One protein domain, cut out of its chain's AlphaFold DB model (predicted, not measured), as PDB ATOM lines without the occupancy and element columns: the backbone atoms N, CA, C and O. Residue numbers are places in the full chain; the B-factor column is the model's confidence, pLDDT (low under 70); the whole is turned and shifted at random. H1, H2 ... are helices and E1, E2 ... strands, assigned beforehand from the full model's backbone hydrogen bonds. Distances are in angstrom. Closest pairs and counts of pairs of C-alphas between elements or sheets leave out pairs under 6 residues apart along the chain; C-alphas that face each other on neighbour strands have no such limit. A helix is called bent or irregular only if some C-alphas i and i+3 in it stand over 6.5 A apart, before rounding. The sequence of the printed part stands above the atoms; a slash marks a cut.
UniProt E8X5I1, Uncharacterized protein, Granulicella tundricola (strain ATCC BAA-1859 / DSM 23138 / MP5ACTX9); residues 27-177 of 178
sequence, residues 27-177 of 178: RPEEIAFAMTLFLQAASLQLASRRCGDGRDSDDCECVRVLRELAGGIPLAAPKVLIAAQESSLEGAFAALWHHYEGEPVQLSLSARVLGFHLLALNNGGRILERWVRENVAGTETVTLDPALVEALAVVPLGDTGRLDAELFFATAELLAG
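Overview. This is residues 27 to 177 of the 178 residues of an uncharacterized protein of Granulicella tundricola (strain ATCC BAA-1859 / DSM 23138 / MP5ACTX9) (UniProt E8X5I1). Crossed helices gather round H4, which lies in the middle: H2 and H3 pack on one side of it, H6 lies on the other side with H7 packed on it, and H1 crosses H4 from H6 to H3. The short helix H5 and the small hairpin of E1 and E2 make a little head beyond H4, on the side of H6 and H7, while residues 53 to 58 stick out as a loop beyond H2 at the opposite end of the long axis. The printed part has 151 residues, with seven named helices and two named strands in the order H1, H2, H3, H4, H5, E1, E2, H6, H7; the class is mostly helix, and the one sheet, E1 - E2, is antiparallel. The whole is compact, with a radius of gyration of the C-alphas of 15.6 A and spans of 51 by 35 by 27 A.

Along the chain. H1, residues 28 to 43, begins at C-alpha 28 (50.023, -43.890, -7.848) and is 22.2 A long from first to last C-alpha. H2, residues 61 to 70, is 14.0 A long. H3, residues 83 to 99, is 24.7 A long. H4, residues 106 to 122, measures 24.0 A and begins at C-alpha 106 (45.072, -56.843, -11.409). H5, residues 126 to 131, is irregular: C-alphas 127 and 130 are 7.1 A apart, against about 5 A in a regular helix. E1, residues 132 to 134, and E2, residues 142 to 144, are three residues each. H6, residues 146 to 154, is 12.6 A long. H7, residues 165 to 176, is 16.3 A long and ends at C-alpha 176 (47.371, -32.930, 1.008).

Arrangement. H4 is the hub, the helix that touches most others. It touches H1 with residues 109 to 113 alone, closest at the C-alphas of Met 35 and Val 113, 5.9 A, at a steep tilt of 59 degrees, the same way. H3 and H4 form a helical hairpin at a shallow tilt of 24 degrees, opposite ways; the closest C-alphas are those of Trp 97 and Ser 110, 6.5 A apart. H2 touches H4, the C-alphas of Leu 69 and Ala 111 being closest at 6.5 A, and it touches H3, with Cys 62 and Ala 94 closest at 6.3 A between C-alphas. H1 touches H3, the closest C-alphas being those of Ala 41 and Ala 92, 4.7 A apart; the two run opposite ways at 37 degrees, only just a steep tilt. With residues 28 to 32 alone H1 touches H6, about perpendicular at 77 degrees; the closest C-alphas, of Pro 28 and Glu 150, are 5.2 A apart. H4 and H6 only just touch, with 3 pairs of C-alphas within 8 A, the closest those of Arg 112 and Leu 152, 6.6 A. H6 and H7 touch at a steep tilt of 53 degrees, opposite ways, with the C-alphas of Ala 151 and Ala 172 closest at 5.0 A. H4 and H5 only just touch, only at the corner, with Ala 120 and Leu 128 closest at 7.1 A between C-alphas. In the antiparallel hairpin of E1 and E2, N 133 and O 143 are within hydrogen-bond range at 2.8 A, and N 143 and O 133 at 2.9 A. H1 and H7 are apart. Every O i to N i+4 pair is within hydrogen-bond range in H1, H2, H4, H6 and H7; H3 has 11 of 13, and H5 has 0 of 2 but 2 of 3 O i to N i+3 pairs.

Size, cuts and confidence. The C-alphas farthest apart, those of Gly 54 and Gly 177, are 51.2 A apart. The printed part has no cut. The links from H1 to H2, 17 residues, and from H2 to H3, 12 residues, are long. The mean pLDDT of the printed part is 73.7; residues 43 to 60, 71 to 88, 124 to 125, 127 and 134 to 142 are under 70.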
ATOM      1  N   ARG A  27      51.248 -48.568  -7.361       92.31
ATOM      2  CA  ARG A  27      51.897 -47.272  -7.593       92.31
ATOM      3  C   ARG A  27      50.842 -46.212  -7.953       92.31
ATOM      4  O   ARG A  27      49.929 -46.541  -8.712       92.31
ATOM      5  N   PRO A  28      50.958 -44.957  -7.482       92.19
ATOM      6  CA  PRO A  28      50.023 -43.890  -7.848       92.19
ATOM      7  C   PRO A  28      49.888 -43.682  -9.362       92.19
ATOM      8  O   PRO A  28      48.789 -43.432  -9.851       92.19
ATOM      9  N   GLU A  29      50.972 -43.847 -10.123       92.38
ATOM     10  CA  GLU A  29      50.962 -43.698 -11.582       92.38
ATOM     11  C   GLU A  29      50.120 -44.783 -12.269       92.38
ATOM     12  O   GLU A  29      49.390 -44.489 -13.214       92.38
ATOM     13  N   GLU A  30      50.170 -46.020 -11.758       93.19
ATOM     14  CA  GLU A  30      49.321 -47.119 -12.240       93.19
ATOM     15  C   GLU A  30      47.849 -46.848 -11.939       93.19
ATOM     16  O   GLU A  30      46.996 -47.083 -12.787       93.19
ATOM     17  N   ILE A  31      47.538 -46.297 -10.762       94.31
ATOM     18  CA  ILE A  31      46.165 -45.905 -10.428       94.31
ATOM     19  C   ILE A  31      45.671 -44.794 -11.351       94.31
ATOM     20  O   ILE A  31      44.571 -44.905 -11.888       94.31
ATOM     21  N   ALA A  32      46.469 -43.749 -11.579       89.94
ATOM     22  CA  ALA A  32      46.092 -42.661 -12.477       89.94
ATOM     23  C   ALA A  32      45.809 -43.173 -13.900       89.94
ATOM     24  O   ALA A  32      44.811 -42.790 -14.523       89.94
ATOM     25  N   PHE A  33      46.659 -44.073 -14.401       90.44
ATOM     26  CA  PHE A  33      46.459 -44.714 -15.696       90.44
ATOM     27  C   PHE A  33      45.196 -45.586 -15.712       90.44
ATOM     28  O   PHE A  33      44.347 -45.411 -16.584       90.44
ATOM     29  N   ALA A  34      45.021 -46.463 -14.721       92.50
ATOM     30  CA  ALA A  34      43.866 -47.346 -14.597       92.50
ATOM     31  C   ALA A  34      42.541 -46.569 -14.517       92.50
ATOM     32  O   ALA A  34      41.566 -46.927 -15.179       92.50
ATOM     33  N   MET A  35      42.509 -45.462 -13.768       89.50
ATOM     34  CA  MET A  35      41.364 -44.550 -13.715       89.50
ATOM     35  C   MET A  35      41.083 -43.918 -15.079       89.50
ATOM     36  O   MET A  35      39.929 -43.853 -15.494       89.50
ATOM     37  N   THR A  36      42.122 -43.487 -15.797       85.69
ATOM     38  CA  THR A  36      41.976 -42.910 -17.142       85.69
ATOM     39  C   THR A  36      41.409 -43.934 -18.121       85.69
ATOM     40  O   THR A  36      40.438 -43.634 -18.813       85.69
ATOM     41  N   LEU A  37      41.958 -45.152 -18.142       85.00
ATOM     42  CA  LEU A  37      41.472 -46.256 -18.969       85.00
ATOM     43  C   LEU A  37      40.000 -46.563 -18.673       85.00
ATOM     44  O   LEU A  37      39.182 -46.645 -19.589       85.00
ATOM     45  N   PHE A  38      39.656 -46.682 -17.392       87.62
ATOM     46  CA  PHE A  38      38.300 -46.972 -16.945       87.62
ATOM     47  C   PHE A  38      37.315 -45.864 -17.337       87.62
ATOM     48  O   PHE A  38      36.268 -46.144 -17.915       87.62
ATOM     49  N   LEU A  39      37.653 -44.596 -17.084       80.31
ATOM     50  CA  LEU A  39      36.799 -43.454 -17.422       80.31
ATOM     51  C   LEU A  39      36.637 -43.287 -18.934       80.31
ATOM     52  O   LEU A  39      35.535 -42.993 -19.396       80.31
ATOM     53  N   GLN A  40      37.698 -43.500 -19.717       78.12
ATOM     54  CA  GLN A  40      37.611 -43.481 -21.175       78.12
ATOM     55  C   GLN A  40      36.713 -44.605 -21.689       78.12
ATOM     56  O   GLN A  40      35.843 -44.345 -22.516       78.12
ATOM     57  N   ALA A  41      36.863 -45.825 -21.172       76.69
ATOM     58  CA  ALA A  41      36.008 -46.943 -21.550       76.69
ATOM     59  C   ALA A  41      34.538 -46.714 -21.161       76.69
ATOM     60  O   ALA A  41      33.648 -46.978 -21.972       76.69
ATOM     61  N   ALA A  42      34.291 -46.133 -19.983       75.69
ATOM     62  CA  ALA A  42      32.954 -45.763 -19.526       75.69
ATOM     63  C   ALA A  42      32.326 -44.647 -20.385       75.69
ATOM     64  O   ALA A  42      31.121 -44.661 -20.631       75.69
ATOM     65  N   SER A  43      33.135 -43.690 -20.858       68.00
ATOM     66  CA  SER A  43      32.671 -42.521 -21.625       68.00
ATOM     67  C   SER A  43      32.473 -42.811 -23.111       68.00
ATOM     68  O   SER A  43      31.534 -42.316 -23.726       68.00
ATOM     69  N   LEU A  44      33.358 -43.611 -23.706       55.44
ATOM     70  CA  LEU A  44      33.352 -43.907 -25.138       55.44
ATOM     71  C   LEU A  44      32.328 -44.978 -25.526       55.44
ATOM     72  O   LEU A  44      32.262 -45.324 -26.704       55.44
ATOM     73  N   GLN A  45      31.576 -45.525 -24.556       53.06
ATOM     74  CA  GLN A  45      30.759 -46.729 -24.741       53.06
ATOM     75  C   GLN A  45      31.534 -47.756 -25.568       53.06
ATOM     76  O   GLN A  45      30.991 -48.308 -26.530       53.06
ATOM     77  N   LEU A  46      32.838 -47.922 -25.263       37.09
ATOM     78  CA  LEU A  46      33.695 -48.829 -26.016       37.09
ATOM     79  C   LEU A  46      32.944 -50.142 -26.042       37.09
ATOM     80  O   LEU A  46      32.650 -50.681 -24.974       37.09
ATOM     81  N   ALA A  47      32.558 -50.572 -27.248       37.50
ATOM     82  CA  ALA A  47      31.824 -51.804 -27.435       37.50
ATOM     83  C   ALA A  47      32.633 -52.846 -26.686       37.50
ATOM     84  O   ALA A  47      33.765 -53.143 -27.087       37.50
ATOM     85  N   SER A  48      32.113 -53.290 -25.534       40.06
ATOM     86  CA  SER A  48      32.848 -54.249 -24.744       40.06
ATOM     87  C   SER A  48      33.068 -55.394 -25.714       40.06
ATOM     88  O   SER A  48      32.135 -55.853 -26.389       40.06
ATOM     89  N   ARG A  49      34.326 -55.808 -25.888       40.12
ATOM     90  CA  ARG A  49      34.536 -57.178 -26.322       40.12
ATOM     91  C   ARG A  49      33.867 -57.958 -25.213       40.12
ATOM     92  O   ARG A  49      34.440 -58.088 -24.135       40.12
ATOM     93  N   ARG A  50      32.593 -58.300 -25.436       43.94
ATOM     94  CA  ARG A  50      31.809 -59.160 -24.566       43.94
ATOM     95  C   ARG A  50      32.778 -60.245 -24.141       43.94
ATOM     96  O   ARG A  50      33.494 -60.756 -25.008       43.94
ATOM     97  N   CYS A  51      32.826 -60.554 -22.850       40.41
ATOM     98  CA  CYS A  51      33.379 -61.831 -22.427       40.41
ATOM     99  C   CYS A  51      32.926 -62.884 -23.454       40.41
ATOM    100  O   CYS A  51      31.731 -62.967 -23.739       40.41
ATOM    101  N   GLY A  52      33.896 -63.491 -24.139       39.31
ATOM    102  CA  GLY A  52      33.798 -63.870 -25.551       39.31
ATOM    103  C   GLY A  52      32.548 -64.628 -26.019       39.31
ATOM    104  O   GLY A  52      31.924 -65.395 -25.294       39.31
ATOM    105  N   ASP A  53      32.242 -64.444 -27.305       35.47
ATOM    106  CA  ASP A  53      31.759 -65.481 -28.229       35.47
ATOM    107  C   ASP A  53      30.611 -66.402 -27.768       35.47
ATOM    108  O   ASP A  53      30.596 -67.595 -28.067       35.47
ATOM    109  N   GLY A  54      29.592 -65.851 -27.104       36.94
ATOM    110  CA  GLY A  54      28.300 -66.534 -26.959       36.94
ATOM    111  C   GLY A  54      28.246 -67.629 -25.892       36.94
ATOM    112  O   GLY A  54      27.449 -68.556 -26.025       36.94
ATOM    113  N   ARG A  55      29.047 -67.520 -24.829       39.09
ATOM    114  CA  ARG A  55      28.774 -68.219 -23.561       39.09
ATOM    115  C   ARG A  55      27.995 -67.292 -22.634       39.09
ATOM    116  O   ARG A  55      28.183 -66.077 -22.700       39.09
ATOM    117  N   ASP A  56      27.096 -67.863 -21.833       43.62
ATOM    118  CA  ASP A  56      26.269 -67.123 -20.878       43.62
ATOM    119  C   ASP A  56      27.127 -66.115 -20.099       43.62
ATOM    120  O   ASP A  56      28.153 -66.463 -19.513       43.62
ATOM    121  N   SER A  57      26.726 -64.841 -20.125       50.50
ATOM    122  CA  SER A  57      27.474 -63.722 -19.529       50.50
ATOM    123  C   SER A  57      27.737 -63.892 -18.030       50.50
ATOM    124  O   SER A  57      28.612 -63.227 -17.480       50.50
ATOM    125  N   ASP A  58      26.990 -64.784 -17.381       50.41
ATOM    126  CA  ASP A  58      27.103 -65.109 -15.963       50.41
ATOM    127  C   ASP A  58      28.339 -65.960 -15.613       50.41
ATOM    128  O   ASP A  58      28.768 -65.924 -14.461       50.41
ATOM    129  N   ASP A  59      28.967 -66.632 -16.585       53.44
ATOM    130  CA  ASP A  59      30.152 -67.481 -16.359       53.44
ATOM    131  C   ASP A  59      31.490 -66.748 -16.570       53.44
ATOM    132  O   ASP A  59      32.568 -67.322 -16.387       53.44
ATOM    133  N   CYS A  60      31.464 -65.469 -16.958       67.50
ATOM    134  CA  CYS A  60      32.694 -64.704 -17.129       67.50
ATOM    135  C   CYS A  60      33.300 -64.318 -15.775       67.50
ATOM    136  O   CYS A  60      32.675 -63.606 -14.987       67.50
ATOM    137  N   GLU A  61      34.558 -64.703 -15.532       74.94
ATOM    138  CA  GLU A  61      35.282 -64.371 -14.298       74.94
ATOM    139  C   GLU A  61      35.273 -62.865 -13.999       74.94
ATOM    140  O   GLU A  61      35.002 -62.469 -12.870       74.94
ATOM    141  N   CYS A  62      35.453 -62.028 -15.022       73.56
ATOM    142  CA  CYS A  62      35.356 -60.573 -14.910       73.56
ATOM    143  C   CYS A  62      33.994 -60.110 -14.352       73.56
ATOM    144  O   CYS A  62      33.942 -59.246 -13.480       73.56
ATOM    145  N   VAL A  63      32.887 -60.686 -14.833       74.06
ATOM    146  CA  VAL A  63      31.524 -60.336 -14.390       74.06
ATOM    147  C   VAL A  63      31.289 -60.808 -12.957       74.06
ATOM    148  O   VAL A  63      30.721 -60.076 -12.146       74.06
ATOM    149  N   ARG A  64      31.774 -62.005 -12.612       76.75
ATOM    150  CA  ARG A  64      31.720 -62.528 -11.243       76.75
ATOM    151  C   ARG A  64      32.474 -61.620 -10.269       76.75
ATOM    152  O   ARG A  64      31.892 -61.191  -9.276       76.75
ATOM    153  N   VAL A  65      33.717 -61.266 -10.589       79.75
ATOM    154  CA  VAL A  65      34.552 -60.394  -9.747       79.75
ATOM    155  C   VAL A  65      33.943 -58.997  -9.622       79.75
ATOM    156  O   VAL A  65      33.889 -58.452  -8.522       79.75
ATOM    157  N   LEU A  66      33.411 -58.432 -10.710       81.88
ATOM    158  CA  LEU A  66      32.672 -57.169 -10.660       81.88
ATOM    159  C   LEU A  66      31.512 -57.235  -9.660       81.88
ATOM    160  O   LEU A  66      31.387 -56.353  -8.815       81.88
ATOM    161  N   ARG A  67      30.672 -58.277  -9.729       78.50
ATOM    162  CA  ARG A  67      29.515 -58.444  -8.831       78.50
ATOM    163  C   ARG A  67      29.932 -58.603  -7.370       78.50
ATOM    164  O   ARG A  67      29.298 -58.012  -6.493       78.50
ATOM    165  N   GLU A  68      30.992 -59.368  -7.114       82.62
ATOM    166  CA  GLU A  68      31.561 -59.558  -5.777       82.62
ATOM    167  C   GLU A  68      32.054 -58.224  -5.192       82.62
ATOM    168  O   GLU A  68      31.639 -57.835  -4.096       82.62
ATOM    169  N   LEU A  69      32.857 -57.472  -5.953       81.38
ATOM    170  CA  LEU A  69      33.407 -56.183  -5.523       81.38
ATOM    171  C   LEU A  69      32.329 -55.095  -5.392       81.38
ATOM    172  O   LEU A  69      32.354 -54.310  -4.443       81.38
ATOM    173  N   ALA A  70      31.349 -55.071  -6.300       78.19
ATOM    174  CA  ALA A  70      30.198 -54.170  -6.237       78.19
ATOM    175  C   ALA A  70      29.249 -54.506  -5.076       78.19
ATOM    176  O   ALA A  70      28.392 -53.699  -4.717       78.19
ATOM    177  N   GLY A  71      29.393 -55.681  -4.454       66.31
ATOM    178  CA  GLY A  71      28.753 -55.974  -3.183       66.31
ATOM    179  C   GLY A  71      27.239 -56.150  -3.241       66.31
ATOM    180  O   GLY A  71      26.573 -55.885  -2.242       66.31
ATOM    181  N   GLY A  72      26.703 -56.560  -4.393       54.69
ATOM    182  CA  GLY A  72      25.263 -56.732  -4.587       54.69
ATOM    183  C   GLY A  72      24.475 -55.425  -4.683       54.69
ATOM    184  O   GLY A  72      23.249 -55.467  -4.589       54.69
ATOM    185  N   ILE A  73      25.140 -54.275  -4.885       51.72
ATOM    186  CA  ILE A  73      24.453 -53.063  -5.345       51.72
ATOM    187  C   ILE A  73      23.763 -53.443  -6.661       51.72
ATOM    188  O   ILE A  73      24.460 -53.851  -7.597       51.72
ATOM    189  N   PRO A  74      22.420 -53.380  -6.749       42.84
ATOM    190  CA  PRO A  74      21.753 -53.619  -8.012       42.84
ATOM    191  C   PRO A  74      22.285 -52.569  -8.982       42.84
ATOM    192  O   PRO A  74      22.045 -51.377  -8.806       42.84
ATOM    193  N   LEU A  75      23.029 -53.021  -9.995       47.75
ATOM    194  CA  LEU A  75      23.516 -52.151 -11.065       47.75
ATOM    195  C   LEU A  75      22.338 -51.429 -11.757       47.75
ATOM    196  O   LEU A  75      22.522 -50.347 -12.297       47.75
ATOM    197  N   ALA A  76      21.115 -51.945 -11.576       37.25
ATOM    198  CA  ALA A  76      19.831 -51.292 -11.802       37.25
ATOM    199  C   ALA A  76      19.590 -50.040 -10.941       37.25
ATOM    200  O   ALA A  76      18.850 -50.067  -9.954       37.25
ATOM    201  N   ALA A  77      20.127 -48.902 -11.372       34.44
ATOM    202  CA  ALA A  77      19.619 -47.597 -10.951       34.44
ATOM    203  C   ALA A  77      18.332 -47.227 -11.760       34.44
ATOM    204  O   ALA A  77      18.023 -47.835 -12.791       34.44
ATOM    205  N   PRO A  78      17.516 -46.241 -11.331       30.64
ATOM    206  CA  PRO A  78      16.155 -46.007 -11.841       30.64
ATOM    207  C   PRO A  78      16.047 -45.553 -13.321       30.64
ATOM    208  O   PRO A  78      16.133 -44.378 -13.665       30.64
ATOM    209  N   LYS A  79      15.792 -46.531 -14.195       33.50
ATOM    210  CA  LYS A  79      14.928 -46.597 -15.402       33.50
ATOM    211  C   LYS A  79      14.802 -45.487 -16.464       33.50
ATOM    212  O   LYS A  79      14.120 -45.763 -17.445       33.50
ATOM    213  N   VAL A  80      15.435 -44.315 -16.395       27.08
ATOM    214  CA  VAL A  80      15.332 -43.342 -17.521       27.08
ATOM    215  C   VAL A  80      16.686 -42.899 -18.095       27.08
ATOM    216  O   VAL A  80      16.741 -42.471 -19.241       27.08
ATOM    217  N   LEU A  81      17.800 -43.117 -17.385       28.81
ATOM    218  CA  LEU A  81      19.157 -42.756 -17.850       28.81
ATOM    219  C   LEU A  81      20.194 -43.894 -17.760       28.81
ATOM    220  O   LEU A  81      21.346 -43.706 -18.139       28.81
ATOM    221  N   ILE A  82      19.802 -45.074 -17.271       36.62
ATOM    222  CA  ILE A  82      20.749 -46.055 -16.709       36.62
ATOM    223  C   ILE A  82      20.989 -47.298 -17.575       36.62
ATOM    224  O   ILE A  82      22.057 -47.894 -17.488       36.62
ATOM    225  N   ALA A  83      20.114 -47.606 -18.539       28.11
ATOM    226  CA  ALA A  83      20.399 -48.667 -19.516       28.11
ATOM    227  C   ALA A  83      21.696 -48.401 -20.324       28.11
ATOM    228  O   ALA A  83      22.371 -49.332 -20.762       28.11
ATOM    229  N   ALA A  84      22.074 -47.125 -20.478       36.19
ATOM    230  CA  ALA A  84      23.327 -46.705 -21.103       36.19
ATOM    231  C   ALA A  84      24.540 -46.684 -20.146       36.19
ATOM    232  O   ALA A  84      25.667 -46.611 -20.625       36.19
ATOM    233  N   GLN A  85      24.331 -46.725 -18.821       42.56
ATOM    234  CA  GLN A  85      25.398 -46.666 -17.806       42.56
ATOM    235  C   GLN A  85      25.758 -48.039 -17.217       42.56
ATOM    236  O   GLN A  85      26.920 -48.291 -16.921       42.56
ATOM    237  N   GLU A  86      24.802 -48.961 -17.087       45.84
ATOM    238  CA  GLU A  86      25.093 -50.339 -16.649       45.84
ATOM    239  C   GLU A  86      25.997 -51.067 -17.648       45.84
ATOM    240  O   GLU A  86      27.002 -51.672 -17.275       45.84
ATOM    241  N   SER A  87      25.696 -50.911 -18.940       52.53
ATOM    242  CA  SER A  87      26.515 -51.445 -20.032       52.53
ATOM    243  C   SER A  87      27.891 -50.771 -20.140       52.53
ATOM    244  O   SER A  87      28.833 -51.395 -20.633       52.53
ATOM    245  N   SER A  88      28.041 -49.532 -19.650       69.44
ATOM    246  CA  SER A  88      29.319 -48.815 -19.663       69.44
ATOM    247  C   SER A  88      30.200 -49.133 -18.455       69.44
ATOM    248  O   SER A  88      31.418 -49.173 -18.612       69.44
ATOM    249  N   LEU A  89      29.622 -49.440 -17.286       76.94
ATOM    250  CA  LEU A  89      30.378 -49.885 -16.114       76.94
ATOM    251  C   LEU A  89      30.973 -51.278 -16.325       76.94
ATOM    252  O   LEU A  89      32.163 -51.475 -16.085       76.94
ATOM    253  N   GLU A  90      30.170 -52.235 -16.799       76.94
ATOM    254  CA  GLU A  90      30.654 -53.583 -17.115       76.94
ATOM    255  C   GLU A  90      31.729 -53.536 -18.207       76.94
ATOM    256  O   GLU A  90      32.776 -54.166 -18.073       76.94
ATOM    257  N   GLY A  91      31.513 -52.734 -19.256       73.25
ATOM    258  CA  GLY A  91      32.495 -52.524 -20.320       73.25
ATOM    259  C   GLY A  91      33.786 -51.865 -19.829       73.25
ATOM    260  O   GLY A  91      34.875 -52.302 -20.205       73.25
ATOM    261  N   ALA A  92      33.690 -50.861 -18.957       83.25
ATOM    262  CA  ALA A  92      34.846 -50.195 -18.364       83.25
ATOM    263  C   ALA A  92      35.625 -51.108 -17.417       83.25
ATOM    264  O   ALA A  92      36.856 -51.148 -17.467       83.25
ATOM    265  N   PHE A  93      34.916 -51.878 -16.592       86.50
ATOM    266  CA  PHE A  93      35.530 -52.857 -15.711       86.50
ATOM    267  C   PHE A  93      36.203 -53.971 -16.514       86.50
ATOM    268  O   PHE A  93      37.340 -54.311 -16.209       86.50
ATOM    269  N   ALA A  94      35.571 -54.473 -17.577       82.38
ATOM    270  CA  ALA A  94      36.173 -55.463 -18.467       82.38
ATOM    271  C   ALA A  94      37.416 -54.923 -19.185       82.38
ATOM    272  O   ALA A  94      38.429 -55.618 -19.257       82.38
ATOM    273  N   ALA A  95      37.381 -53.680 -19.675       83.62
ATOM    274  CA  ALA A  95      38.544 -53.041 -20.290       83.62
ATOM    275  C   ALA A  95      39.721 -52.950 -19.306       83.62
ATOM    276  O   ALA A  95      40.850 -53.280 -19.663       83.62
ATOM    277  N   LEU A  96      39.445 -52.556 -18.060       89.25
ATOM    278  CA  LEU A  96      40.443 -52.516 -16.999       89.25
ATOM    279  C   LEU A  96      40.948 -53.923 -16.633       89.25
ATOM    280  O   LEU A  96      42.154 -54.136 -16.533       89.25
ATOM    281  N   TRP A  97      40.036 -54.880 -16.462       87.38
ATOM    282  CA  TRP A  97      40.335 -56.259 -16.080       87.38
ATOM    283  C   TRP A  97      41.246 -56.944 -17.096       87.38
ATOM    284  O   TRP A  97      42.258 -57.518 -16.707       87.38
ATOM    285  N   HIS A  98      40.923 -56.844 -18.386       84.25
ATOM    286  CA  HIS A  98      41.717 -57.445 -19.455       84.25
ATOM    287  C   HIS A  98      43.043 -56.724 -19.699       84.25
ATOM    288  O   HIS A  98      44.005 -57.354 -20.127       84.25
ATOM    289  N   HIS A  99      43.131 -55.417 -19.429       87.69
ATOM    290  CA  HIS A  99      44.397 -54.696 -19.566       87.69
ATOM    291  C   HIS A  99      45.470 -55.228 -18.610       87.69
ATOM    292  O   HIS A  99      46.632 -55.331 -18.990       87.69
ATOM    293  N   TYR A 100      45.069 -55.586 -17.390       87.75
ATOM    294  CA  TYR A 100      45.958 -56.101 -16.350       87.75
ATOM    295  C   TYR A 100      45.904 -57.632 -16.220       87.75
ATOM    296  O   TYR A 100      46.272 -58.172 -15.181       87.75
ATOM    297  N   GLU A 101      45.421 -58.352 -17.235       86.75
ATOM    298  CA  GLU A 101      45.237 -59.804 -17.159       86.75
ATOM    299  C   GLU A 101      46.559 -60.545 -16.914       86.75
ATOM    300  O   GLU A 101      47.506 -60.441 -17.692       86.75
ATOM    301  N   GLY A 102      46.616 -61.304 -15.814       82.50
ATOM    302  CA  GLY A 102      47.808 -62.054 -15.403       82.50
ATOM    303  C   GLY A 102      48.808 -61.256 -14.561       82.50
ATOM    304  O   GLY A 102      49.795 -61.825 -14.090       82.50
ATOM    305  N   GLU A 103      48.551 -59.968 -14.316       88.50
ATOM    306  CA  GLU A 103      49.395 -59.138 -13.461       88.50
ATOM    307  C   GLU A 103      49.074 -59.350 -11.970       88.50
ATOM    308  O   GLU A 103      47.900 -59.371 -11.584       88.50
ATOM    309  N   PRO A 104      50.079 -59.397 -11.071       88.62
ATOM    310  CA  PRO A 104      49.850 -59.558  -9.629       88.62
ATOM    311  C   PRO A 104      48.967 -58.471  -8.999       88.62
ATOM    312  O   PRO A 104      48.391 -58.665  -7.931       88.62
ATOM    313  N   VAL A 105      48.886 -57.305  -9.641       89.50
ATOM    314  CA  VAL A 105      48.142 -56.132  -9.162       89.50
ATOM    315  C   VAL A 105      46.731 -56.023  -9.739       89.50
ATOM    316  O   VAL A 105      45.993 -55.138  -9.307       89.50
ATOM    317  N   GLN A 106      46.340 -56.903 -10.669       88.19
ATOM    318  CA  GLN A 106      45.072 -56.843 -11.409       88.19
ATOM    319  C   GLN A 106      43.873 -56.618 -10.483       88.19
ATOM    320  O   GLN A 106      43.174 -55.609 -10.583       88.19
ATOM    321  N   LEU A 107      43.694 -57.517  -9.513       88.00
ATOM    322  CA  LEU A 107      42.571 -57.470  -8.584       88.00
ATOM    323  C   LEU A 107      42.599 -56.207  -7.706       88.00
ATOM    324  O   LEU A 107      41.551 -55.611  -7.453       88.00
ATOM    325  N   SER A 108      43.785 -55.753  -7.285       91.56
ATOM    326  CA  SER A 108      43.897 -54.523  -6.496       91.56
ATOM    327  C   SER A 108      43.572 -53.270  -7.294       91.56
ATOM    328  O   SER A 108      42.917 -52.385  -6.746       91.56
ATOM    329  N   LEU A 109      44.028 -53.163  -8.542       92.94
ATOM    330  CA  LEU A 109      43.726 -52.012  -9.392       92.94
ATOM    331  C   LEU A 109      42.232 -51.958  -9.701       92.94
ATOM    332  O   LEU A 109      41.600 -50.923  -9.485       92.94
ATOM    333  N   SER A 110      41.648 -53.088 -10.105       91.50
ATOM    334  CA  SER A 110      40.216 -53.201 -10.379       91.50
ATOM    335  C   SER A 110      39.360 -52.816  -9.171       91.50
ATOM    336  O   SER A 110      38.436 -52.018  -9.315       91.50
ATOM    337  N   ALA A 111      39.687 -53.313  -7.976       90.69
ATOM    338  CA  ALA A 111      38.941 -53.004  -6.758       90.69
ATOM    339  C   ALA A 111      39.042 -51.527  -6.348       90.69
ATOM    340  O   ALA A 111      38.031 -50.909  -6.014       90.69
ATOM    341  N   ARG A 112      40.238 -50.927  -6.427       93.50
ATOM    342  CA  ARG A 112      40.454 -49.507  -6.102       93.50
ATOM    343  C   ARG A 112      39.702 -48.587  -7.060       93.50
ATOM    344  O   ARG A 112      38.983 -47.697  -6.612       93.50
ATOM    345  N   VAL A 113      39.829 -48.817  -8.368       93.44
ATOM    346  CA  VAL A 113      39.182 -47.982  -9.391       93.44
ATOM    347  C   VAL A 113      37.661 -48.115  -9.328       93.44
ATOM    348  O   VAL A 113      36.963 -47.099  -9.318       93.44
ATOM    349  N   LEU A 114      37.141 -49.341  -9.208       90.62
ATOM    350  CA  LEU A 114      35.707 -49.571  -9.041       90.62
ATOM    351  C   LEU A 114      35.191 -48.947  -7.739       90.62
ATOM    352  O   LEU A 114      34.171 -48.263  -7.752       90.62
ATOM    353  N   GLY A 115      35.905 -49.134  -6.627       89.19
ATOM    354  CA  GLY A 115      35.551 -48.566  -5.328       89.19
ATOM    355  C   GLY A 115      35.483 -47.041  -5.359       89.19
ATOM    356  O   GLY A 115      34.500 -46.462  -4.900       89.19
ATOM    357  N   PHE A 116      36.473 -46.388  -5.972       90.12
ATOM    358  CA  PHE A 116      36.463 -44.941  -6.179       90.12
ATOM    359  C   PHE A 116      35.284 -44.492  -7.054       90.12
ATOM    360  O   PHE A 116      34.601 -43.522  -6.723       90.12
ATOM    361  N   HIS A 117      35.001 -45.210  -8.144       87.44
ATOM    362  CA  HIS A 117      33.885 -44.886  -9.030       87.44
ATOM    363  C   HIS A 117      32.526 -45.007  -8.324       87.44
ATOM    364  O   HIS A 117      31.717 -44.082  -8.379       87.44
ATOM    365  N   LEU A 118      32.288 -46.104  -7.599       84.81
ATOM    366  CA  LEU A 118      31.060 -46.306  -6.825       84.81
ATOM    367  C   LEU A 118      30.913 -45.264  -5.713       84.81
ATOM    368  O   LEU A 118      29.818 -44.759  -5.477       84.81
ATOM    369  N   LEU A 119      32.014 -44.897  -5.056       83.25
ATOM    370  CA  LEU A 119      32.034 -43.837  -4.054       83.25
ATOM    371  C   LEU A 119      31.622 -42.483  -4.653       83.25
ATOM    372  O   LEU A 119      30.815 -41.766  -4.054       83.25
ATOM    373  N   ALA A 120      32.132 -42.154  -5.841       81.31
ATOM    374  CA  ALA A 120      31.752 -40.951  -6.573       81.31
ATOM    375  C   ALA A 120      30.260 -40.964  -6.948       81.31
ATOM    376  O   ALA A 120      29.556 -39.987  -6.684       81.31
ATOM    377  N   LEU A 121      29.764 -42.077  -7.501       79.44
ATOM    378  CA  LEU A 121      28.361 -42.240  -7.896       79.44
ATOM    379  C   LEU A 121      27.402 -42.122  -6.707       79.44
ATOM    380  O   LEU A 121      26.456 -41.338  -6.758       79.44
ATOM    381  N   ASN A 122      27.670 -42.844  -5.615       77.00
ATOM    382  CA  ASN A 122      26.793 -42.903  -4.440       77.00
ATOM    383  C   ASN A 122      26.619 -41.552  -3.741       77.00
ATOM    384  O   ASN A 122      25.644 -41.349  -3.022       77.00
ATOM    385  N   ASN A 123      27.545 -40.621  -3.962       70.56
ATOM    386  CA  ASN A 123      27.476 -39.283  -3.390       70.56
ATOM    387  C   ASN A 123      27.206 -38.186  -4.430       70.56
ATOM    388  O   ASN A 123      27.360 -37.000  -4.129       70.56
ATOM    389  N   GLY A 124      26.846 -38.560  -5.663       65.31
ATOM    390  CA  GLY A 124      26.609 -37.610  -6.752       65.31
ATOM    391  C   GLY A 124      27.807 -36.698  -7.031       65.31
ATOM    392  O   GLY A 124      27.621 -35.528  -7.338       65.31
ATOM    393  N   GLY A 125      29.034 -37.189  -6.829       68.56
ATOM    394  CA  GLY A 125      30.277 -36.436  -7.019       68.56
ATOM    395  C   GLY A 125      30.587 -35.373  -5.957       68.56
ATOM    396  O   GLY A 125      31.721 -34.903  -5.905       68.56
ATOM    397  N   ARG A 126      29.649 -35.040  -5.059       72.38
ATOM    398  CA  ARG A 126      29.781 -33.907  -4.121       72.38
ATOM    399  C   ARG A 126      31.011 -33.983  -3.222       72.38
ATOM    400  O   ARG A 126      31.653 -32.982  -2.936       72.38
ATOM    401  N   ILE A 127      31.375 -35.187  -2.788       69.94
ATOM    402  CA  ILE A 127      32.509 -35.390  -1.868       69.94
ATOM    403  C   ILE A 127      33.856 -35.171  -2.563       69.94
ATOM    404  O   ILE A 127      34.876 -34.993  -1.898       69.94
ATOM    405  N   LEU A 128      33.859 -35.192  -3.898       78.75
ATOM    406  CA  LEU A 128      35.036 -34.968  -4.721       78.75
ATOM    407  C   LEU A 128      35.219 -33.491  -5.084       78.75
ATOM    408  O   LEU A 128      36.315 -33.132  -5.487       78.75
ATOM    409  N   GLU A 129      34.213 -32.626  -4.896       79.56
ATOM    410  CA  GLU A 129      34.257 -31.210  -5.307       79.56
ATOM    411  C   GLU A 129      35.503 -30.480  -4.787       79.56
ATOM    412  O   GLU A 129      36.186 -29.806  -5.549       79.56
ATOM    413  N   ARG A 130      35.867 -30.676  -3.513       81.62
ATOM    414  CA  ARG A 130      37.062 -30.044  -2.914       81.62
ATOM    415  C   ARG A 130      38.393 -30.555  -3.472       81.62
ATOM    416  O   ARG A 130      39.426 -29.921  -3.289       81.62
ATOM    417  N   TRP A 131      38.367 -31.724  -4.096       80.81
ATOM    418  CA  TRP A 131      39.530 -32.406  -4.648       80.81
ATOM    419  C   TRP A 131      39.633 -32.258  -6.161       80.81
ATOM    420  O   TRP A 131      40.601 -32.713  -6.764       80.81
ATOM    421  N   VAL A 132      38.624 -31.665  -6.784       79.69
ATOM    422  CA  VAL A 132      38.586 -31.417  -8.213       79.69
ATOM    423  C   VAL A 132      39.023 -29.979  -8.450       79.69
ATOM    424  O   VAL A 132      38.496 -29.042  -7.857       79.69
ATOM    425  N   ARG A 133      40.002 -29.797  -9.331       71.50
ATOM    426  CA  ARG A 133      40.445 -28.483  -9.797       71.50
ATOM    427  C   ARG A 133      40.044 -28.308 -11.251       71.50
ATOM    428  O   ARG A 133      40.197 -29.227 -12.059       71.50
ATOM    429  N   GLU A 134      39.557 -27.120 -11.584       64.19
ATOM    430  CA  GLU A 134      39.372 -26.729 -12.978       64.19
ATOM    431  C   GLU A 134      40.728 -26.753 -13.686       64.19
ATOM    432  O   GLU A 134      41.730 -26.245 -13.170       64.19
ATOM    433  N   ASN A 135      40.785 -27.382 -14.858       59.06
ATOM    434  CA  ASN A 135      42.003 -27.374 -15.645       59.06
ATOM    435  C   ASN A 135      42.172 -26.004 -16.310       59.06
ATOM    436  O   ASN A 135      41.327 -25.542 -17.074       59.06
ATOM    437  N   VAL A 136      43.326 -25.387 -16.076       57.19
ATOM    438  CA  VAL A 136      43.696 -24.083 -16.643       57.19
ATOM    439  C   VAL A 136      43.816 -24.141 -18.176       57.19
ATOM    440  O   VAL A 136      43.720 -23.114 -18.842       57.19
ATOM    441  N   ALA A 137      43.993 -25.335 -18.755       59.31
ATOM    442  CA  ALA A 137      44.158 -25.537 -20.195       59.31
ATOM    443  C   ALA A 137      42.839 -25.708 -20.985       59.31
ATOM    444  O   ALA A 137      42.886 -25.776 -22.212       59.31
ATOM    445  N   GLY A 138      41.673 -25.766 -20.327       49.94
ATOM    446  CA  GLY A 138      40.380 -25.872 -21.011       49.94
ATOM    447  C   GLY A 138      39.202 -26.101 -20.062       49.94
ATOM    448  O   GLY A 138      39.265 -26.959 -19.184       49.94
ATOM    449  N   THR A 139      38.107 -25.371 -20.294       50.78
ATOM    450  CA  THR A 139      36.899 -25.273 -19.446       50.78
ATOM    451  C   THR A 139      36.091 -26.565 -19.287       50.78
ATOM    452  O   THR A 139      35.132 -26.588 -18.526       50.78
ATOM    453  N   GLU A 140      36.456 -27.638 -19.989       54.94
ATOM    454  CA  GLU A 140      35.731 -28.919 -19.979       54.94
ATOM    455  C   GLU A 140      36.520 -30.057 -19.323       54.94
ATOM    456  O   GLU A 140      36.027 -31.177 -19.216       54.94
ATOM    457  N   THR A 141      37.749 -29.792 -18.874       57.09
ATOM    458  CA  THR A 141      38.580 -30.812 -18.232       57.09
ATOM    459  C   THR A 141      38.767 -30.495 -16.760       57.09
ATOM    460  O   THR A 141      39.055 -29.365 -16.370       57.09
ATOM    461  N   VAL A 142      38.598 -31.518 -15.932       64.38
ATOM    462  CA  VAL A 142      38.787 -31.437 -14.490       64.38
ATOM    463  C   VAL A 142      39.977 -32.294 -14.089       64.38
ATOM    464  O   VAL A 142      40.183 -33.377 -14.631       64.38
ATOM    465  N   THR A 143      40.800 -31.794 -13.173       73.38
ATOM    466  CA  THR A 143      41.970 -32.511 -12.656       73.38
ATOM    467  C   THR A 143      41.718 -32.894 -11.208       73.38
ATOM    468  O   THR A 143      41.350 -32.044 -10.398       73.38
ATOM    469  N   LEU A 144      41.908 -34.172 -10.879       78.94
ATOM    470  CA  LEU A 144      41.886 -34.630  -9.493       78.94
ATOM    471  C   LEU A 144      43.167 -34.194  -8.784       78.94
ATOM    472  O   LEU A 144      44.251 -34.217  -9.368       78.94
ATOM    473  N   ASP A 145      43.041 -33.820  -7.517       85.75
ATOM    474  CA  ASP A 145      44.189 -33.546  -6.668       85.75
ATOM    475  C   ASP A 145      45.087 -34.798  -6.575       85.75
ATOM    476  O   ASP A 145      44.570 -35.896  -6.329       85.75
ATOM    477  N   PRO A 146      46.417 -34.663  -6.744       88.94
ATOM    478  CA  PRO A 146      47.345 -35.785  -6.626       88.94
ATOM    479  C   PRO A 146      47.201 -36.571  -5.317       88.94
ATOM    480  O   PRO A 146      47.337 -37.793  -5.329       88.94
ATOM    481  N   ALA A 147      46.845 -35.907  -4.212       91.31
ATOM    482  CA  ALA A 147      46.663 -36.556  -2.918       91.31
ATOM    483  C   ALA A 147      45.534 -37.602  -2.923       91.31
ATOM    484  O   ALA A 147      45.643 -38.602  -2.217       91.31
ATOM    485  N   LEU A 148      44.483 -37.438  -3.743       91.19
ATOM    486  CA  LEU A 148      43.450 -38.474  -3.899       91.19
ATOM    487  C   LEU A 148      43.996 -39.718  -4.591       91.19
ATOM    488  O   LEU A 148      43.679 -40.835  -4.191       91.19
ATOM    489  N   VAL A 149      44.786 -39.529  -5.646       91.25
ATOM    490  CA  VAL A 149      45.373 -40.630  -6.417       91.25
ATOM    491  C   VAL A 149      46.368 -41.392  -5.546       91.25
ATOM    492  O   VAL A 149      46.343 -42.622  -5.496       91.25
ATOM    493  N   GLU A 150      47.203 -40.664  -4.803       93.06
ATOM    494  CA  GLU A 150      48.141 -41.245  -3.845       93.06
ATOM    495  C   GLU A 150      47.416 -41.981  -2.715       93.06
ATOM    496  O   GLU A 150      47.758 -43.128  -2.423       93.06
ATOM    497  N   ALA A 151      46.368 -41.386  -2.133       93.12
ATOM    498  CA  ALA A 151      45.549 -42.045  -1.121       93.12
ATOM    499  C   ALA A 151      44.922 -43.332  -1.659       93.12
ATOM    500  O   ALA A 151      44.984 -44.371  -1.003       93.12
ATOM    501  N   LEU A 152      44.379 -43.294  -2.878       93.31
ATOM    502  CA  LEU A 152      43.758 -44.454  -3.505       93.31
ATOM    503  C   LEU A 152      44.770 -45.568  -3.776       93.31
ATOM    504  O   LEU A 152      44.385 -46.733  -3.782       93.31
ATOM    505  N   ALA A 153      46.047 -45.244  -3.974       92.75
ATOM    506  CA  ALA A 153      47.104 -46.224  -4.195       92.75
ATOM    507  C   ALA A 153      47.530 -46.955  -2.909       92.75
ATOM    508  O   ALA A 153      47.880 -48.138  -2.963       92.75
ATOM    509  N   VAL A 154      47.480 -46.271  -1.761       89.81
ATOM    510  CA  VAL A 154      48.055 -46.764  -0.494       89.81
ATOM    511  C   VAL A 154      47.029 -47.190   0.550       89.81
ATOM    512  O   VAL A 154      47.366 -47.990   1.421       89.81
ATOM    513  N   VAL A 155      45.793 -46.689   0.483       91.44
ATOM    514  CA  VAL A 155      44.751 -47.023   1.462       91.44
ATOM    515  C   VAL A 155      44.506 -48.539   1.471       91.44
ATOM    516  O   VAL A 155      44.413 -49.146   0.401       91.44
ATOM    517  N   PRO A 156      44.445 -49.206   2.629       88.38
ATOM    518  CA  PRO A 156      44.148 -50.631   2.660       88.38
ATOM    519  C   PRO A 156      42.711 -50.876   2.185       88.38
ATOM    520  O   PRO A 156      41.795 -50.123   2.516       88.38
ATOM    521  N   LEU A 157      42.522 -51.935   1.400       85.62
ATOM    522  CA  LEU A 157      41.189 -52.450   1.098       85.62
ATOM    523  C   LEU A 157      40.780 -53.438   2.192       85.62
ATOM    524  O   LEU A 157      41.629 -54.156   2.723       85.62
ATOM    525  N   GLY A 158      39.486 -53.488   2.508       82.69
ATOM    526  CA  GLY A 158      38.948 -54.537   3.375       82.69
ATOM    527  C   GLY A 158      39.043 -55.922   2.724       82.69
ATOM    528  O   GLY A 158      39.291 -56.035   1.523       82.69
ATOM    529  N   ASP A 159      38.765 -56.979   3.488       78.62
ATOM    530  CA  ASP A 159      38.858 -58.375   3.020       78.62
ATOM    531  C   ASP A 159      37.987 -58.678   1.787       78.62
ATOM    532  O   ASP A 159      38.272 -59.591   1.020       78.62
ATOM    533  N   THR A 160      36.938 -57.883   1.568       80.06
ATOM    534  CA  THR A 160      36.043 -57.977   0.406       80.06
ATOM    535  C   THR A 160      36.480 -57.096  -0.773       80.06
ATOM    536  O   THR A 160      35.678 -56.846  -1.670       80.06
ATOM    537  N   GLY A 161      37.673 -56.497  -0.728       82.31
ATOM    538  CA  GLY A 161      38.153 -55.533  -1.726       82.31
ATOM    539  C   GLY A 161      37.453 -54.174  -1.684       82.31
ATOM    540  O   GLY A 161      37.603 -53.374  -2.605       82.31
ATOM    541  N   ARG A 162      36.669 -53.895  -0.636       85.69
ATOM    542  CA  ARG A 162      35.926 -52.636  -0.515       85.69
ATOM    543  C   ARG A 162      36.824 -51.516  -0.004       85.69
ATOM    544  O   ARG A 162      37.618 -51.710   0.915       85.69
ATOM    545  N   LEU A 163      36.639 -50.344  -0.604       88.06
ATOM    546  CA  LEU A 163      37.258 -49.094  -0.189       88.06
ATOM    547  C   LEU A 163      36.485 -48.513   1.001       88.06
ATOM    548  O   LEU A 163      35.287 -48.246   0.889       88.06
ATOM    549  N   ASP A 164      37.172 -48.294   2.117       88.94
ATOM    550  CA  ASP A 164      36.627 -47.527   3.234       88.94
ATOM    551  C   ASP A 164      36.724 -46.029   2.909       88.94
ATOM    552  O   ASP A 164      37.817 -45.490   2.724       88.94
ATOM    553  N   ALA A 165      35.572 -45.367   2.796       88.56
ATOM    554  CA  ALA A 165      35.503 -43.963   2.412       88.56
ATOM    555  C   ALA A 165      36.130 -43.037   3.462       88.56
ATOM    556  O   ALA A 165      36.805 -42.074   3.102       88.56
ATOM    557  N   GLU A 166      35.916 -43.320   4.745       90.62
ATOM    558  CA  GLU A 166      36.388 -42.476   5.839       90.62
ATOM    559  C   GLU A 166      37.915 -42.550   5.925       90.62
ATOM    560  O   GLU A 166      38.597 -41.522   5.920       90.62
ATOM    561  N   LEU A 167      38.463 -43.766   5.855       91.94
ATOM    562  CA  LEU A 167      39.906 -43.982   5.818       91.94
ATOM    563  C   LEU A 167      40.544 -43.402   4.548       91.94
ATOM    564  O   LEU A 167      41.625 -42.809   4.614       91.94
ATOM    565  N   PHE A 168      39.888 -43.543   3.395       92.25
ATOM    566  CA  PHE A 168      40.358 -42.985   2.130       92.25
ATOM    567  C   PHE A 168      40.495 -41.461   2.191       92.25
ATOM    568  O   PHE A 168      41.561 -40.935   1.863       92.25
ATOM    569  N   PHE A 169      39.463 -40.745   2.650       91.88
ATOM    570  CA  PHE A 169      39.531 -39.284   2.730       91.88
ATOM    571  C   PHE A 169      40.465 -38.788   3.820       91.88
ATOM    572  O   PHE A 169      41.189 -37.832   3.561       91.88
ATOM    573  N   ALA A 170      40.520 -39.449   4.978       92.62
ATOM    574  CA  ALA A 170      41.501 -39.116   6.006       92.62
ATOM    575  C   ALA A 170      42.941 -39.272   5.479       92.62
ATOM    576  O   ALA A 170      43.810 -38.443   5.746       92.62
ATOM    577  N   THR A 171      43.191 -40.308   4.669       92.12
ATOM    578  CA  THR A 171      44.494 -40.513   4.018       92.12
ATOM    579  C   THR A 171      44.785 -39.415   2.995       92.12
ATOM    580  O   THR A 171      45.898 -38.890   2.958       92.12
ATOM    581  N   ALA A 172      43.794 -39.034   2.187       91.75
ATOM    582  CA  ALA A 172      43.940 -37.954   1.216       91.75
ATOM    583  C   ALA A 172      44.209 -36.600   1.894       91.75
ATOM    584  O   ALA A 172      45.072 -35.855   1.439       91.75
ATOM    585  N   GLU A 173      43.520 -36.287   2.996       92.56
ATOM    586  CA  GLU A 173      43.740 -35.063   3.783       92.56
ATOM    587  C   GLU A 173      45.160 -35.007   4.340       92.56
ATOM    588  O   GLU A 173      45.866 -34.017   4.141       92.56
ATOM    589  N   LEU A 174      45.627 -36.114   4.925       92.62
ATOM    590  CA  LEU A 174      46.991 -36.225   5.436       92.62
ATOM    591  C   LEU A 174      48.045 -35.978   4.344       92.62
ATOM    592  O   LEU A 174      49.037 -35.290   4.592       92.62
ATOM    593  N   LEU A 175      47.842 -36.532   3.144       90.00
ATOM    594  CA  LEU A 175      48.756 -36.373   2.005       90.00
ATOM    595  C   LEU A 175      48.711 -34.962   1.408       90.00
ATOM    596  O   LEU A 175      49.743 -34.438   0.990       90.00
ATOM    597  N   ALA A 176      47.542 -34.321   1.420       87.19
ATOM    598  CA  ALA A 176      47.371 -32.930   1.008       87.19
ATOM    599  C   ALA A 176      47.913 -31.920   2.037       87.19
ATOM    600  O   ALA A 176      48.110 -30.751   1.703       87.19
ATOM    601  N   GLY A 177      48.169 -32.363   3.273       86.56
ATOM    602  CA  GLY A 177      48.594 -31.508   4.381       86.56
ATOM    603  C   GLY A 177      47.464 -30.642   4.942       86.56
ATOM    604  O   GLY A 177      47.733 -29.508   5.349       86.56
TER     605      GLY A 177